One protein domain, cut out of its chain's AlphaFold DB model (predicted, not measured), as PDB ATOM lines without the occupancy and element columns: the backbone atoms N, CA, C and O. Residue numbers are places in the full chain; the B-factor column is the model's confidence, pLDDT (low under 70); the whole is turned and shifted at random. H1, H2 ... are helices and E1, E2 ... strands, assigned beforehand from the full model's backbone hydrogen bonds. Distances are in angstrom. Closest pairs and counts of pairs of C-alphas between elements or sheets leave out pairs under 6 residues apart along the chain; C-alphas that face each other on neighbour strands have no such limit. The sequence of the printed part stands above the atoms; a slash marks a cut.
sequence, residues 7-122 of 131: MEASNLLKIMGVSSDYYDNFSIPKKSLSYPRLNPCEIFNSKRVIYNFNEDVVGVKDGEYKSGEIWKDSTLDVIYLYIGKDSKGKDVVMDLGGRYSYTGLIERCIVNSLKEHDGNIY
ATOM      1  N   MET A   7     191.693 194.695 264.023       82.38
ATOM      2  CA  MET A   7     191.530 196.082 263.587       82.38
ATOM      3  C   MET A   7     190.967 196.923 264.733       82.38
ATOM      4  O   MET A   7     190.105 196.458 265.472       82.38
ATOM      5  N   GLU A   8     191.438 198.158 264.902       84.12
ATOM      6  CA  GLU A   8     190.759 199.111 265.787       84.12
ATOM      7  C   GLU A   8     189.400 199.492 265.199       84.12
ATOM      8  O   GLU A   8     189.312 199.800 264.010       84.12
ATOM      9  N   ALA A   9     188.352 199.524 266.023       79.69
ATOM     10  CA  ALA A   9     187.002 199.844 265.555       79.69
ATOM     11  C   ALA A   9     186.917 201.192 264.813       79.69
ATOM     12  O   ALA A   9     186.222 201.309 263.805       79.69
ATOM     13  N   SER A  10     187.712 202.179 265.229       78.06
ATOM     14  CA  SER A  10     187.834 203.487 264.571       78.06
ATOM     15  C   SER A  10     188.335 203.417 263.118       78.06
ATOM     16  O   SER A  10     187.997 204.275 262.303       78.06
ATOM     17  N   ASN A  11     189.134 202.408 262.760       81.31
ATOM     18  CA  ASN A  11     189.601 202.220 261.386       81.31
ATOM     19  C   ASN A  11     188.535 201.573 260.501       81.31
ATOM     20  O   ASN A  11     188.536 201.821 259.298       81.31
ATOM     21  N   LEU A  12     187.600 200.816 261.080       79.19
ATOM     22  CA  LEU A  12     186.467 200.287 260.331       79.19
ATOM     23  C   LEU A  12     185.539 201.408 259.856       79.19
ATOM     24  O   LEU A  12     185.134 201.396 258.700       79.19
ATOM     25  N   LEU A  13     185.268 202.410 260.700       77.56
ATOM     26  CA  LEU A  13     184.460 203.578 260.321       77.56
ATOM     27  C   LEU A  13     184.989 204.265 259.055       77.56
ATOM     28  O   LEU A  13     184.229 204.603 258.150       77.56
ATOM     29  N   LYS A  14     186.318 204.390 258.954       78.06
ATOM     30  CA  LYS A  14     186.982 204.948 257.767       78.06
ATOM     31  C   LYS A  14     186.742 204.101 256.519       78.06
ATOM     32  O   LYS A  14     186.581 204.664 255.445       78.06
ATOM     33  N   ILE A  15     186.725 202.773 256.658       74.38
ATOM     34  CA  ILE A  15     186.451 201.840 255.552       74.38
ATOM     35  C   ILE A  15     184.989 201.938 255.114       74.38
ATOM     36  O   ILE A  15     184.713 201.909 253.921       74.38
ATOM     37  N   MET A  16     184.066 202.082 256.065       74.12
ATOM     38  CA  MET A  16     182.635 202.241 255.790       74.12
ATOM     39  C   MET A  16     182.289 203.596 255.163       74.12
ATOM     40  O   MET A  16     181.202 203.752 254.623       74.12
ATOM     41  N   GLY A  17     183.175 204.593 255.264       75.38
ATOM     42  CA  GLY A  17     182.869 205.964 254.848       75.38
ATOM     43  C   GLY A  17     181.847 206.657 255.756       75.38
ATOM     44  O   GLY A  17     181.206 207.613 255.331       75.38
ATOM     45  N   VAL A  18     181.698 206.189 257.000       73.69
ATOM     46  CA  VAL A  18     180.721 206.695 257.974       73.69
ATOM     47  C   VAL A  18     181.451 207.436 259.100       73.69
ATOM     48  O   VAL A  18     182.497 206.990 259.575       73.69
ATOM     49  N   SER A  19     180.927 208.588 259.525       77.44
ATOM     50  CA  SER A  19     181.489 209.353 260.651       77.44
ATOM     51  C   SER A  19     181.158 208.697 261.999       77.44
ATOM     52  O   SER A  19     180.151 208.007 262.132       77.44
ATOM     53  N   SER A  20     181.977 208.935 263.029       73.62
ATOM     54  CA  SER A  20     181.671 208.502 264.408       73.62
ATOM     55  C   SER A  20     180.322 209.035 264.889       73.62
ATOM     56  O   SER A  20     179.566 208.312 265.533       73.62
ATOM     57  N   ASP A  21     179.989 210.264 264.490       77.06
ATOM     58  CA  ASP A  21     178.774 210.972 264.889       77.06
ATOM     59  C   ASP A  21     177.496 210.255 264.434       77.06
ATOM     60  O   ASP A  21     176.450 210.390 265.071       77.06
ATOM     61  N   TYR A  22     177.569 209.472 263.349       77.75
ATOM     62  CA  TYR A  22     176.467 208.606 262.931       77.75
ATOM     63  C   TYR A  22     176.092 207.633 264.050       77.75
ATOM     64  O   TYR A  22     174.916 207.474 264.362       77.75
ATOM     65  N   TYR A  23     177.096 207.026 264.689       74.62
ATOM     66  CA  TYR A  23     176.884 206.065 265.762       74.62
ATOM     67  C   TYR A  23     176.531 206.747 267.072       74.62
ATOM     68  O   TYR A  23     175.625 206.264 267.738       74.62
ATOM     69  N   ASP A  24     177.134 207.895 267.394       70.06
ATOM     70  CA  ASP A  24     176.797 208.660 268.605       70.06
ATOM     71  C   ASP A  24     175.310 209.041 268.685       70.06
ATOM     72  O   ASP A  24     174.748 209.121 269.779       70.06
ATOM     73  N   ASN A  25     174.660 209.230 267.533       67.56
ATOM     74  CA  ASN A  25     173.234 209.541 267.431       67.56
ATOM     75  C   ASN A  25     172.358 208.320 267.100       67.56
ATOM     76  O   ASN A  25     171.134 208.442 267.012       67.56
ATOM     77  N   PHE A  26     172.955 207.141 266.924       67.81
ATOM     78  CA  PHE A  26     172.230 205.930 266.569       67.81
ATOM     79  C   PHE A  26     171.492 205.370 267.792       67.81
ATOM     80  O   PHE A  26     172.072 204.734 268.674       67.81
ATOM     81  N   SER A  27     170.177 205.588 267.852       60.88
ATOM     82  CA  SER A  27     169.342 205.071 268.936       60.88
ATOM     83  C   SER A  27     168.924 203.629 268.662       60.88
ATOM     84  O   SER A  27     168.005 203.372 267.887       60.88
ATOM     85  N   ILE A  28     169.523 202.676 269.376       63.88
ATOM     86  CA  ILE A  28     169.026 201.299 269.378       63.88
ATOM     87  C   ILE A  28     167.694 201.244 270.147       63.88
ATOM     88  O   ILE A  28     167.632 201.687 271.299       63.88
ATOM     89  N   PRO A  29     166.616 200.682 269.566       59.88
ATOM     90  CA  PRO A  29     165.338 200.568 270.257       59.88
ATOM     91  C   PRO A  29     165.457 199.883 271.623       59.88
ATOM     92  O   PRO A  29     166.158 198.890 271.793       59.88
ATOM     93  N   LYS A  30     164.712 200.376 272.619       56.56
ATOM     94  CA  LYS A  30     164.804 199.897 274.013       56.56
ATOM     95  C   LYS A  30     164.576 198.391 274.187       56.56
ATOM     96  O   LYS A  30     165.120 197.810 275.119       56.56
ATOM     97  N   LYS A  31     163.795 197.752 273.303       56.50
ATOM     98  CA  LYS A  31     163.564 196.294 273.324       56.50
ATOM     99  C   LYS A  31     164.839 195.486 273.064       56.50
ATOM    100  O   LYS A  31     164.925 194.346 273.495       56.50
ATOM    101  N   SER A  32     165.816 196.078 272.389       55.22
ATOM    102  CA  SER A  32     167.109 195.467 272.092       55.22
ATOM    103  C   SER A  32     168.073 195.568 273.275       55.22
ATOM    104  O   SER A  32     168.942 194.722 273.419       55.22
ATOM    105  N   LEU A  33     167.907 196.558 274.163       55.91
ATOM    106  CA  LEU A  33     168.811 196.837 275.291       55.91
ATOM    107  C   LEU A  33     168.760 195.794 276.423       55.91
ATOM    108  O   LEU A  33     169.503 195.912 277.395       55.91
ATOM    109  N   SER A  34     167.918 194.760 276.323       60.44
ATOM    110  CA  SER A  34     167.905 193.645 277.282       60.44
ATOM    111  C   SER A  34     169.197 192.818 277.275       60.44
ATOM    112  O   SER A  34     169.382 191.988 278.163       60.44
ATOM    113  N   TYR A  35     170.096 193.039 276.307       59.78
ATOM    114  CA  TYR A  35     171.397 192.377 276.236       59.78
ATOM    115  C   TYR A  35     172.523 193.359 276.598       59.78
ATOM    116  O   TYR A  35     172.643 194.414 275.972       59.78
ATOM    117  N   PRO A  36     173.380 193.021 277.578       56.00
ATOM    118  CA  PRO A  36     174.267 193.963 278.271       56.00
ATOM    119  C   PRO A  36     175.448 194.539 277.454       56.00
ATOM    120  O   PRO A  36     176.424 194.981 278.051       56.00
ATOM    121  N   ARG A  37     175.428 194.518 276.112       64.62
ATOM    122  CA  ARG A  37     176.588 194.922 275.282       64.62
ATOM    123  C   ARG A  37     176.292 195.777 274.045       64.62
ATOM    124  O   ARG A  37     177.203 196.030 273.266       64.62
ATOM    125  N   LEU A  38     175.069 196.265 273.875       64.19
ATOM    126  CA  LEU A  38     174.607 196.839 272.607       64.19
ATOM    127  C   LEU A  38     174.746 198.351 272.534       64.19
ATOM    128  O   LEU A  38     173.765 199.066 272.369       64.19
ATOM    129  N   ASN A  39     175.968 198.844 272.649       71.31
ATOM    130  CA  ASN A  39     176.228 200.243 272.365       71.31
ATOM    131  C   ASN A  39     177.290 200.339 271.259       71.31
ATOM    132  O   ASN A  39     178.479 200.174 271.541       71.31
ATOM    133  N   PRO A  40     176.884 200.568 269.993       72.94
ATOM    134  CA  PRO A  40     177.809 200.793 268.887       72.94
ATOM    135  C   PRO A  40     178.780 201.932 269.194       72.94
ATOM    136  O   PRO A  40     179.969 201.794 268.920       72.94
ATOM    137  N   CYS A  41     178.315 203.001 269.851       73.25
ATOM    138  CA  CYS A  41     179.175 204.105 270.276       73.25
ATOM    139  C   CYS A  41     180.274 203.604 271.212       73.25
ATOM    140  O   CYS A  41     181.428 203.979 271.059       73.25
ATOM    141  N   GLU A  42     179.967 202.704 272.151       75.50
ATOM    142  CA  GLU A  42     181.008 202.102 272.992       75.50
ATOM    143  C   GLU A  42     181.996 201.279 272.171       75.50
ATOM    144  O   GLU A  42     183.184 201.293 272.477       75.50
ATOM    145  N   ILE A  43     181.553 200.571 271.131       75.81
ATOM    146  CA  ILE A  43     182.447 199.782 270.275       75.81
ATOM    147  C   ILE A  43     183.389 200.689 269.480       75.81
ATOM    148  O   ILE A  43     184.586 200.411 269.448       75.81
ATOM    149  N   PHE A  44     182.877 201.776 268.905       76.62
ATOM    150  CA  PHE A  44     183.636 202.662 268.021       76.62
ATOM    151  C   PHE A  44     184.433 203.762 268.738       76.62
ATOM    152  O   PHE A  44     185.489 204.154 268.240       76.62
ATOM    153  N   ASN A  45     183.989 204.211 269.916       70.94
ATOM    154  CA  ASN A  45     184.680 205.231 270.717       70.94
ATOM    155  C   ASN A  45     185.660 204.633 271.733       70.94
ATOM    156  O   ASN A  45     186.567 205.322 272.207       70.94
ATOM    157  N   SER A  46     185.512 203.355 272.091       64.00
ATOM    158  CA  SER A  46     186.536 202.678 272.887       64.00
ATOM    159  C   SER A  46     187.681 202.212 271.988       64.00
ATOM    160  O   SER A  46     187.498 201.924 270.809       64.00
ATOM    161  N   LYS A  47     188.889 202.072 272.547       67.62
ATOM    162  CA  LYS A  47     190.046 201.445 271.873       67.62
ATOM    163  C   LYS A  47     189.846 199.933 271.655       67.62
ATOM    164  O   LYS A  47     190.781 199.147 271.811       67.62
ATOM    165  N   ARG A  48     188.612 199.494 271.397       75.06
ATOM    166  CA  ARG A  48     188.275 198.097 271.179       75.06
ATOM    167  C   ARG A  48     188.893 197.623 269.880       75.06
ATOM    168  O   ARG A  48     188.929 198.311 268.858       75.06
ATOM    169  N   VAL A  49     189.386 196.400 269.973       77.69
ATOM    170  CA  VAL A  49     189.975 195.669 268.871       77.69
ATOM    171  C   VAL A  49     188.931 194.675 268.389       77.69
ATOM    172  O   VAL A  49     188.430 193.867 269.168       77.69
ATOM    173  N   ILE A  50     188.606 194.775 267.110       79.25
ATOM    174  CA  ILE A  50     187.786 193.836 266.356       79.25
ATOM    175  C   ILE A  50     188.670 192.650 265.993       79.25
ATOM    176  O   ILE A  50     189.809 192.840 265.555       79.25
ATOM    177  N   TYR A  51     188.143 191.440 266.156       75.19
ATOM    178  CA  TYR A  51     188.860 190.197 265.878       75.19
ATOM    179  C   TYR A  51     188.298 189.469 264.660       75.19
ATOM    180  O   TYR A  51     187.151 189.672 264.267       75.19
ATOM    181  N   ASN A  52     189.132 188.592 264.092       72.56
ATOM    182  CA  ASN A  52     188.835 187.738 262.936       72.56
ATOM    183  C   ASN A  52     188.342 188.509 261.701       72.56
ATOM    184  O   ASN A  52     187.668 187.951 260.838       72.56
ATOM    185  N   PHE A  53     188.735 189.778 261.590       72.31
ATOM    186  CA  PHE A  53     188.415 190.613 260.443       72.31
ATOM    187  C   PHE A  53     189.112 190.092 259.183       72.31
ATOM    188  O   PHE A  53     190.337 189.977 259.139       72.31
ATOM    189  N   ASN A  54     188.362 189.794 258.128       70.62
ATOM    190  CA  ASN A  54     188.984 189.327 256.897       70.62
ATOM    191  C   ASN A  54     189.599 190.492 256.108       70.62
ATOM    192  O   ASN A  54     188.929 191.483 255.852       70.62
ATOM    193  N   GLU A  55     190.868 190.384 255.706       68.44
ATOM    194  CA  GLU A  55     191.579 191.466 254.998       68.44
ATOM    195  C   GLU A  55     190.942 191.826 253.647       68.44
ATOM    196  O   GLU A  55     191.133 192.930 253.148       68.44
ATOM    197  N   ASP A  56     190.142 190.937 253.058       67.12
ATOM    198  CA  ASP A  56     189.413 191.213 251.816       67.12
ATOM    199  C   ASP A  56     188.125 192.044 252.001       67.12
ATOM    200  O   ASP A  56     187.486 192.413 251.010       67.12
ATOM    201  N   VAL A  57     187.795 192.412 253.246       66.62
ATOM    202  CA  VAL A  57     186.705 193.334 253.620       66.62
ATOM    203  C   VAL A  57     187.107 194.811 253.452       66.62
ATOM    204  O   VAL A  57     186.276 195.697 253.583       66.62
ATOM    205  N   VAL A  58     188.356 195.125 253.088       66.25
ATOM    206  CA  VAL A  58     188.883 196.509 252.988       66.25
ATOM    207  C   VAL A  58     188.216 197.375 251.889       66.25
ATOM    208  O   VAL A  58     188.519 198.556 251.761       66.25
ATOM    209  N   GLY A  59     187.258 196.843 251.125       66.69
ATOM    210  CA  GLY A  59     186.523 197.569 250.082       66.69
ATOM    211  C   GLY A  59     185.017 197.360 250.170       66.69
ATOM    212  O   GLY A  59     184.435 196.806 249.237       66.69
ATOM    213  N   VAL A  60     184.421 197.758 251.294       69.31
ATOM    214  CA  VAL A  60     182.983 197.617 251.527       69.31
ATOM    215  C   VAL A  60     182.188 198.471 250.540       69.31
ATOM    216  O   VAL A  60     182.493 199.643 250.334       69.31
ATOM    217  N   LYS A  61     181.174 197.868 249.923       76.44
ATOM    218  CA  LYS A  61     180.226 198.532 249.024       76.44
ATOM    219  C   LYS A  61     178.820 198.454 249.603       76.44
ATOM    220  O   LYS A  61     178.466 197.426 250.180       76.44
ATOM    221  N   ASP A  62     178.023 199.490 249.383       71.94
ATOM    222  CA  ASP A  62     176.607 199.478 249.752       71.94
ATOM    223  C   ASP A  62     175.859 198.331 249.041       71.94
ATOM    224  O   ASP A  62     176.201 197.944 247.915       71.94
ATOM    225  N   GLY A  63     174.852 197.767 249.714       70.75
ATOM    226  CA  GLY A  63     174.036 196.648 249.236       70.75
ATOM    227  C   GLY A  63     172.533 196.939 249.298       70.75
ATOM    228  O   GLY A  63     172.116 198.091 249.362       70.75
ATOM    229  N   GLU A  64     171.708 195.884 249.260       71.88
ATOM    230  CA  GLU A  64     170.251 195.989 249.486       71.88
ATOM    231  C   GLU A  64     169.928 196.496 250.899       71.88
ATOM    232  O   GLU A  64     168.977 197.253 251.077       71.88
ATOM    233  N   TYR A  65     170.761 196.130 251.875       72.69
ATOM    234  CA  TYR A  65     170.813 196.760 253.192       72.69
ATOM    235  C   TYR A  65     171.756 197.963 253.118       72.69
ATOM    236  O   TYR A  65     172.801 197.902 252.456       72.69
ATOM    237  N   LYS A  66     171.424 199.060 253.797       73.06
ATOM    238  CA  LYS A  66     172.312 200.226 253.830       73.06
ATOM    239  C   LYS A  66     173.398 200.010 254.872       73.06
ATOM    240  O   LYS A  66     173.150 199.591 256.003       73.06
ATOM    241  N   SER A  67     174.628 200.319 254.488       74.31
ATOM    242  CA  SER A  67     175.759 200.355 255.405       74.31
ATOM    243  C   SER A  67     175.445 201.252 256.601       74.31
ATOM    244  O   SER A  67     174.991 202.382 256.438       74.31
ATOM    245  N   GLY A  68     175.667 200.742 257.811       73.12
ATOM    246  CA  GLY A  68     175.307 201.452 259.038       73.12
ATOM    247  C   GLY A  68     173.979 201.019 259.663       73.12
ATOM    248  O   GLY A  68     173.679 201.459 260.772       73.12
ATOM    249  N   GLU A  69     173.187 200.171 259.004       77.50
ATOM    250  CA  GLU A  69     171.940 199.647 259.570       77.50
ATOM    251  C   GLU A  69     172.196 198.578 260.632       77.50
ATOM    252  O   GLU A  69     173.095 197.745 260.503       77.50
ATOM    253  N   ILE A  70     171.383 198.578 261.687       79.31
ATOM    254  CA  ILE A  70     171.458 197.584 262.758       79.31
ATOM    255  C   ILE A  70     170.294 196.615 262.626       79.31
ATOM    256  O   ILE A  70     169.134 197.014 262.606       79.31
ATOM    257  N   TRP A  71     170.625 195.331 262.608       80.19
ATOM    258  CA  TRP A  71     169.693 194.234 262.415       80.19
ATOM    259  C   TRP A  71     169.768 193.249 263.580       80.19
ATOM    260  O   TRP A  71     170.815 193.090 264.204       80.19
ATOM    261  N   LYS A  72     168.661 192.571 263.893       78.88
ATOM    262  CA  LYS A  72     168.653 191.471 264.865       78.88
ATOM    263  C   LYS A  72     168.490 190.152 264.130       78.88
ATOM    264  O   LYS A  72     167.534 189.982 263.377       78.88
ATOM    265  N   ASP A  73     169.367 189.209 264.439       80.19
ATOM    266  CA  ASP A  73     169.115 187.801 264.197       80.19
ATOM    267  C   ASP A  73     168.241 187.240 265.322       80.19
ATOM    268  O   ASP A  73     168.660 187.133 266.477       80.19
ATOM    269  N   SER A  74     166.991 186.921 264.994       74.75
ATOM    270  CA  SER A  74     166.025 186.345 265.939       74.75
ATOM    271  C   SER A  74     166.333 184.895 266.305       74.75
ATOM    272  O   SER A  74     165.917 184.436 267.366       74.75
ATOM    273  N   THR A  75     167.038 184.175 265.433       77.06
ATOM    274  CA  THR A  75     167.392 182.763 265.610       77.06
ATOM    275  C   THR A  75     168.527 182.630 266.613       77.06
ATOM    276  O   THR A  75     168.446 181.838 267.550       77.06
ATOM    277  N   LEU A  76     169.578 183.431 266.426       76.88
ATOM    278  CA  LEU A  76     170.756 183.443 267.291       76.88
ATOM    279  C   LEU A  76     170.640 184.448 268.436       76.88
ATOM    280  O   LEU A  76     171.465 184.441 269.346       76.88
ATOM    281  N   ASP A  77     169.611 185.293 268.427       78.75
ATOM    282  CA  ASP A  77     169.406 186.330 269.436       78.75
ATOM    283  C   ASP A  77     170.649 187.235 269.581       78.75
ATOM    284  O   ASP A  77     171.098 187.565 270.685       78.75
ATOM    285  N   VAL A  78     171.223 187.586 268.425       81.06
ATOM    286  CA  VAL A  78     172.402 188.446 268.252       81.06
ATOM    287  C   VAL A  78     172.012 189.648 267.410       81.06
ATOM    288  O   VAL A  78     171.198 189.551 266.496       81.06
ATOM    289  N   ILE A  79     172.569 190.806 267.736       80.88
ATOM    290  CA  ILE A  79     172.370 192.029 266.971       80.88
ATOM    291  C   ILE A  79     173.643 192.340 266.211       80.88
ATOM    292  O   ILE A  79     174.744 192.273 266.754       80.88
ATOM    293  N   TYR A  80     173.460 192.701 264.955       85.25
ATOM    294  CA  TYR A  80     174.521 192.925 264.008       85.25
ATOM    295  C   TYR A  80     174.427 194.326 263.427       85.25
ATOM    296  O   TYR A  80     173.346 194.817 263.118       85.25
ATOM    297  N   LEU A  81     175.577 194.958 263.239       83.56
ATOM    298  CA  LEU A  81     175.718 196.091 262.341       83.56
ATOM    299  C   LEU A  81     175.963 195.552 260.934       83.56
ATOM    300  O   LEU A  81     176.954 194.850 260.720       83.56
ATOM    301  N   TYR A  82     175.110 195.906 259.979       84.81
ATOM    302  CA  TYR A  82     175.400 195.701 258.569       84.81
ATOM    303  C   TYR A  82     176.433 196.724 258.107       84.81
ATOM    304  O   TYR A  82     176.242 197.937 258.212       84.81
ATOM    305  N   ILE A  83     177.559 196.219 257.617       83.44
ATOM    306  CA  ILE A  83     178.669 197.050 257.163       83.44
ATOM    307  C   ILE A  83     178.544 197.273 255.659       83.44
ATOM    308  O   ILE A  83     178.772 198.390 255.216       83.44
ATOM    309  N   GLY A  84     178.163 196.253 254.883       84.50
ATOM    310  CA  GLY A  84     178.044 196.308 253.421       84.50
ATOM    311  C   GLY A  84     178.433 194.981 252.775       84.50
ATOM    312  O   GLY A  84     178.413 193.941 253.428       84.50
ATOM    313  N   LYS A  85     178.837 195.007 251.504       85.75
ATOM    314  CA  LYS A  85     179.364 193.844 250.776       85.75
ATOM    315  C   LYS A  85     180.866 193.944 250.544       85.75
ATOM    316  O   LYS A  85     181.374 195.017 250.233       85.75
ATOM    317  N   ASP A  86     181.577 192.826 250.654       83.81
ATOM    318  CA  ASP A  86     183.001 192.747 250.321       83.81
ATOM    319  C   ASP A  86     183.243 192.750 248.796       83.81
ATOM    320  O   ASP A  86     182.324 192.746 247.971       83.81
ATOM    321  N   SER A  87     184.517 192.715 248.398       80.69
ATOM    322  CA  SER A  87     184.917 192.665 246.982       80.69
ATOM    323  C   SER A  87     184.401 191.436 246.213       80.69
ATOM    324  O   SER A  87     184.387 191.458 244.981       80.69
ATOM    325  N   LYS A  88     183.965 190.385 246.917       82.06
ATOM    326  CA  LYS A  88     183.421 189.135 246.369       82.06
ATOM    327  C   LYS A  88     181.889 189.088 246.429       82.06
ATOM    328  O   LYS A  88     181.305 188.085 246.026       82.06
ATOM    329  N   GLY A  89     181.239 190.153 246.902       82.38
ATOM    330  CA  GLY A  89     179.786 190.256 247.009       82.38
ATOM    331  C   GLY A  89     179.181 189.567 248.233       82.38
ATOM    332  O   GLY A  89     177.954 189.463 248.301       82.38
ATOM    333  N   LYS A  90     179.997 189.105 249.193       85.25
ATOM    334  CA  LYS A  90     179.497 188.569 250.469       85.25
ATOM    335  C   LYS A  90     179.136 189.703 251.416       85.25
ATOM    336  O   LYS A  90     179.812 190.728 251.431       85.25
ATOM    337  N   ASP A  91     178.088 189.503 252.202       86.62
ATOM    338  CA  ASP A  91     177.676 190.452 253.225       86.62
ATOM    339  C   ASP A  91     178.684 190.467 254.366       86.62
ATOM    340  O   ASP A  91     179.221 189.435 254.770       86.62
ATOM    341  N   VAL A  92     178.944 191.661 254.869       85.50
ATOM    342  CA  VAL A  92     179.868 191.931 255.955       85.50
ATOM    343  C   VAL A  92     179.058 192.508 257.095       85.50
ATOM    344  O   VAL A  92     178.385 193.532 256.945       85.50
ATOM    345  N   VAL A  93     179.152 191.860 258.248       86.62
ATOM    346  CA  VAL A  93     178.439 192.275 259.451       86.62
ATOM    347  C   VAL A  93     179.373 192.278 260.651       86.62
ATOM    348  O   VAL A  93     180.360 191.543 260.684       86.62
ATOM    349  N   MET A  94     179.058 193.104 261.643       86.12
ATOM    350  CA  MET A  94     179.714 193.082 262.947       86.12
ATOM    351  C   MET A  94     178.727 192.666 264.023       86.12
ATOM    352  O   MET A  94     177.672 193.276 264.151       86.12
ATOM    353  N   ASP A  95     179.112 191.699 264.845       86.31
ATOM    354  CA  ASP A  95     178.392 191.329 266.060       86.31
ATOM    355  C   ASP A  95     178.494 192.456 267.107       86.31
ATOM    356  O   ASP A  95     179.582 192.812 267.572       86.31
ATOM    357  N   LEU A  96     177.353 193.019 267.500       80.81
ATOM    358  CA  LEU A  96     177.254 194.064 268.519       80.81
ATOM    359  C   LEU A  96     176.922 193.516 269.912       80.81
ATOM    360  O   LEU A  96     176.986 194.252 270.893       80.81
ATOM    361  N   GLY A  97     176.585 192.236 270.033       80.50
ATOM    362  CA  GLY A  97     176.191 191.596 271.279       80.50
ATOM    363  C   GLY A  97     174.880 190.819 271.179       80.50
ATOM    364  O   GLY A  97     174.124 190.909 270.216       80.50
ATOM    365  N   GLY A  98     174.600 190.043 272.225       78.62
ATOM    366  CA  GLY A  98     173.463 189.127 272.274       78.62
ATOM    367  C   GLY A  98     173.771 187.880 273.094       78.62
ATOM    368  O   GLY A  98     174.861 187.751 273.664       78.62
ATOM    369  N   ARG A  99     172.812 186.954 273.158       72.81
ATOM    370  CA  ARG A  99     172.905 185.755 274.008       72.81
ATOM    371  C   ARG A  99     174.043 184.817 273.602       72.81
ATOM    372  O   ARG A  99     174.704 184.265 274.478       72.81
ATOM    373  N   TYR A 100     174.277 184.667 272.301       70.88
ATOM    374  CA  TYR A 100     175.296 183.777 271.732       70.88
ATOM    375  C   TYR A 100     176.392 184.549 270.979       70.88
ATOM    376  O   TYR A 100     176.996 184.032 270.047       70.88
ATOM    377  N   SER A 101     176.632 185.796 271.394       75.06
ATOM    378  CA  SER A 101     177.499 186.736 270.682       75.06
ATOM    379  C   SER A 101     178.993 186.588 270.969       75.06
ATOM    380  O   SER A 101     179.420 186.312 272.094       75.06
ATOM    381  N   TYR A 102     179.782 186.933 269.957       76.69
ATOM    382  CA  TYR A 102     181.189 187.291 270.063       76.69
ATOM    383  C   TYR A 102     181.344 188.775 269.712       76.69
ATOM    384  O   TYR A 102     181.802 189.127 268.634       76.69
ATOM    385  N   THR A 103     180.958 189.666 270.630       79.19
ATOM    386  CA  THR A 103     180.958 191.126 270.406       79.19
ATOM    387  C   THR A 103     182.247 191.640 269.752       79.19
ATOM    388  O   THR A 103     183.348 191.401 270.253       79.19
ATOM    389  N   GLY A 104     182.101 192.415 268.679       78.56
ATOM    390  CA  GLY A 104     183.201 192.957 267.884       78.56
ATOM    391  C   GLY A 104     183.785 191.966 266.876       78.56
ATOM    392  O   GLY A 104     184.790 192.285 266.245       78.56
ATOM    393  N   LEU A 105     183.204 190.775 266.724       83.81
ATOM    394  CA  LEU A 105     183.526 189.859 265.638       83.81
ATOM    395  C   LEU A 105     182.977 190.422 264.326       83.81
ATOM    396  O   LEU A 105     181.807 190.798 264.257       83.81
ATOM    397  N   ILE A 106     183.821 190.468 263.295       83.88
ATOM    398  CA  ILE A 106     183.375 190.727 261.925       83.88
ATOM    399  C   ILE A 106     183.333 189.418 261.162       83.88
ATOM    400  O   ILE A 106     184.318 188.679 261.123       83.88
ATOM    401  N   GLU A 107     182.201 189.174 260.517       82.19
ATOM    402  CA  GLU A 107     181.966 187.971 259.737       82.19
ATOM    403  C   GLU A 107     181.589 188.318 258.306       82.19
ATOM    404  O   GLU A 107     181.025 189.376 258.013       82.19
ATOM    405  N   ARG A 108     181.932 187.391 257.411       83.25
ATOM    406  CA  ARG A 108     181.468 187.397 256.032       83.25
ATOM    407  C   ARG A 108     180.464 186.287 255.864       83.25
ATOM    408  O   ARG A 108     180.818 185.119 256.005       83.25
ATOM    409  N   CYS A 109     179.250 186.663 255.529       82.19
ATOM    410  CA  CYS A 109     178.125 185.759 255.440       82.19
ATOM    411  C   CYS A 109     177.323 186.040 254.172       82.19
ATOM    412  O   CYS A 109     177.651 186.907 253.358       82.19
ATOM    413  N   ILE A 110     176.270 185.258 253.990       83.38
ATOM    414  CA  ILE A 110     175.168 185.634 253.119       83.38
ATOM    415  C   ILE A 110     173.995 185.911 254.049       83.38
ATOM    416  O   ILE A 110     173.513 185.002 254.733       83.38
ATOM    417  N   VAL A 111     173.574 187.170 254.115       82.06
ATOM    418  CA  VAL A 111     172.453 187.571 254.968       82.06
ATOM    419  C   VAL A 111     171.147 187.084 254.344       82.06
ATOM    420  O   VAL A 111     170.983 187.112 253.125       82.06
ATOM    421  N   ASN A 112     170.215 186.616 255.176       77.38
ATOM    422  CA  ASN A 112     168.884 186.154 254.766       77.38
ATOM    423  C   ASN A 112     168.888 185.022 253.725       77.38
ATOM    424  O   ASN A 112     167.930 184.832 252.975       77.38
ATOM    425  N   SER A 113     169.949 184.210 253.709       73.88
ATOM    426  CA  SER A 113     170.040 183.025 252.859       73.88
ATOM    427  C   SER A 113     169.508 181.776 253.562       73.88
ATOM    428  O   SER A 113     169.936 181.415 254.656       73.88
ATOM    429  N   LEU A 114     168.625 181.054 252.870       64.06
ATOM    430  CA  LEU A 114     168.101 179.748 253.291       64.06
ATOM    431  C   LEU A 114     169.063 178.577 252.983       64.06
ATOM    432  O   LEU A 114     168.703 177.422 253.181       64.06
ATOM    433  N   LYS A 115     170.268 178.834 252.447       62.22
ATOM    434  CA  LYS A 115     171.213 177.783 252.010       62.22
ATOM    435  C   LYS A 115     172.261 177.463 253.079       62.22
ATOM    436  O   LYS A 115     173.188 178.235 253.258       62.22
ATOM    437  N   GLU A 116     172.194 176.302 253.710       53.56
ATOM    438  CA  GLU A 116     172.882 175.966 254.976       53.56
ATOM    439  C   GLU A 116     174.432 175.944 255.011       53.56
ATOM    440  O   GLU A 116     175.006 175.604 256.042       53.56
ATOM    441  N   HIS A 117     175.161 176.306 253.952       50.91
ATOM    442  CA  HIS A 117     176.590 175.954 253.851       50.91
ATOM    443  C   HIS A 117     177.610 177.095 253.931       50.91
ATOM    444  O   HIS A 117     178.793 176.829 253.749       50.91
ATOM    445  N   ASP A 118     177.208 178.327 254.255       54.56
ATOM    446  CA  ASP A 118     178.120 179.481 254.157       54.56
ATOM    447  C   ASP A 118     178.097 180.453 255.353       54.56
ATOM    448  O   ASP A 118     178.495 181.610 255.218       54.56
ATOM    449  N   GLY A 119     177.672 179.982 256.535       59.88
ATOM    450  CA  GLY A 119     177.618 180.817 257.742       59.88
ATOM    451  C   GLY A 119     176.613 181.957 257.587       59.88
ATOM    452  O   GLY A 119     176.969 183.123 257.710       59.88
ATOM    453  N   ASN A 120     175.373 181.624 257.232       71.62
ATOM    454  CA  ASN A 120     174.331 182.620 257.002       71.62
ATOM    455  C   ASN A 120     173.836 183.211 258.317       71.62
ATOM    456  O   ASN A 120     173.732 182.509 259.321       71.62
ATOM    457  N   ILE A 121     173.456 184.481 258.259       75.44
ATOM    458  CA  ILE A 121     172.815 185.196 259.359       75.44
ATOM    459  C   ILE A 121     171.435 185.616 258.869       75.44
ATOM    460  O   ILE A 121     171.303 186.096 257.741       75.44
ATOM    461  N   TYR A 122     170.404 185.393 259.680       75.81
ATOM    462  CA  TYR A 122     169.030 185.694 259.288       75.81
ATOM    463  C   TYR A 122     168.520 186.906 260.056       75.81
ATOM    464  O   TYR A 122     168.314 186.835 261.261       75.81
TER     465      TYR A 122
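What this domain is: This is residues 7 to 122 of the 131 residues of an uncharacterized protein of Archaeon GW2011_AR13 (UniProt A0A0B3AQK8). With little regular structure, 46 of 116 printed residues in named elements, this is a strongly twisted four-stranded sheet with three short helices clustered beside it and long loops around. The order along the chain is H1 H2 H3 E1 E2 E3 E4 E5, class mixed; E2 E3 E4 E5 make an antiparallel meander, neighbours in that order. It is compact, radius of gyration of the C-alphas 13.1 A, spanning 33 by 29 by 24 A.

How they stand to each other: Start at H1, residues 9 to 16; it touches H3, residues 40 to 45, about perpendicular at 73 degrees, closest C-alphas Ala 9 and Phe 44, 5.0 A. H2, residues 20 to 24, touches H3, closest C-alphas Asp 24 and Cys 41, 5.4 A. E1, residues 49 to 51, pairs with no named strand. Next come hairpins: E2, residues 70 to 73, with E3, residues 78 to 85 (N 71 and O 80, 2.8 A); E3 with E4, residues 91 to 98 (N 81 and O 94, 2.8 A); E4 with E5, residues 106 to 109 (N 93 and O 107, 3.1 A), these N and O within hydrogen-bond range. Every O i to N i+4 pair is within range in H2 and H3, 3 of 4 in H1.

Where its parts are: Find C-alpha 9 at (187.002, 199.844, 265.555), where H1 begins; E3 and E4 each run 19.6 A from first to last C-alpha, and E5 ends at C-alpha 109 at (178.125, 185.759, 255.440).

The domain as a whole: The printed part has no cut; links H2 to H3 and E1 to E2 are long. Look for pLDDT under 70 at residues 25 to 38, 46 to 47, 55 to 60 and 114 to 119.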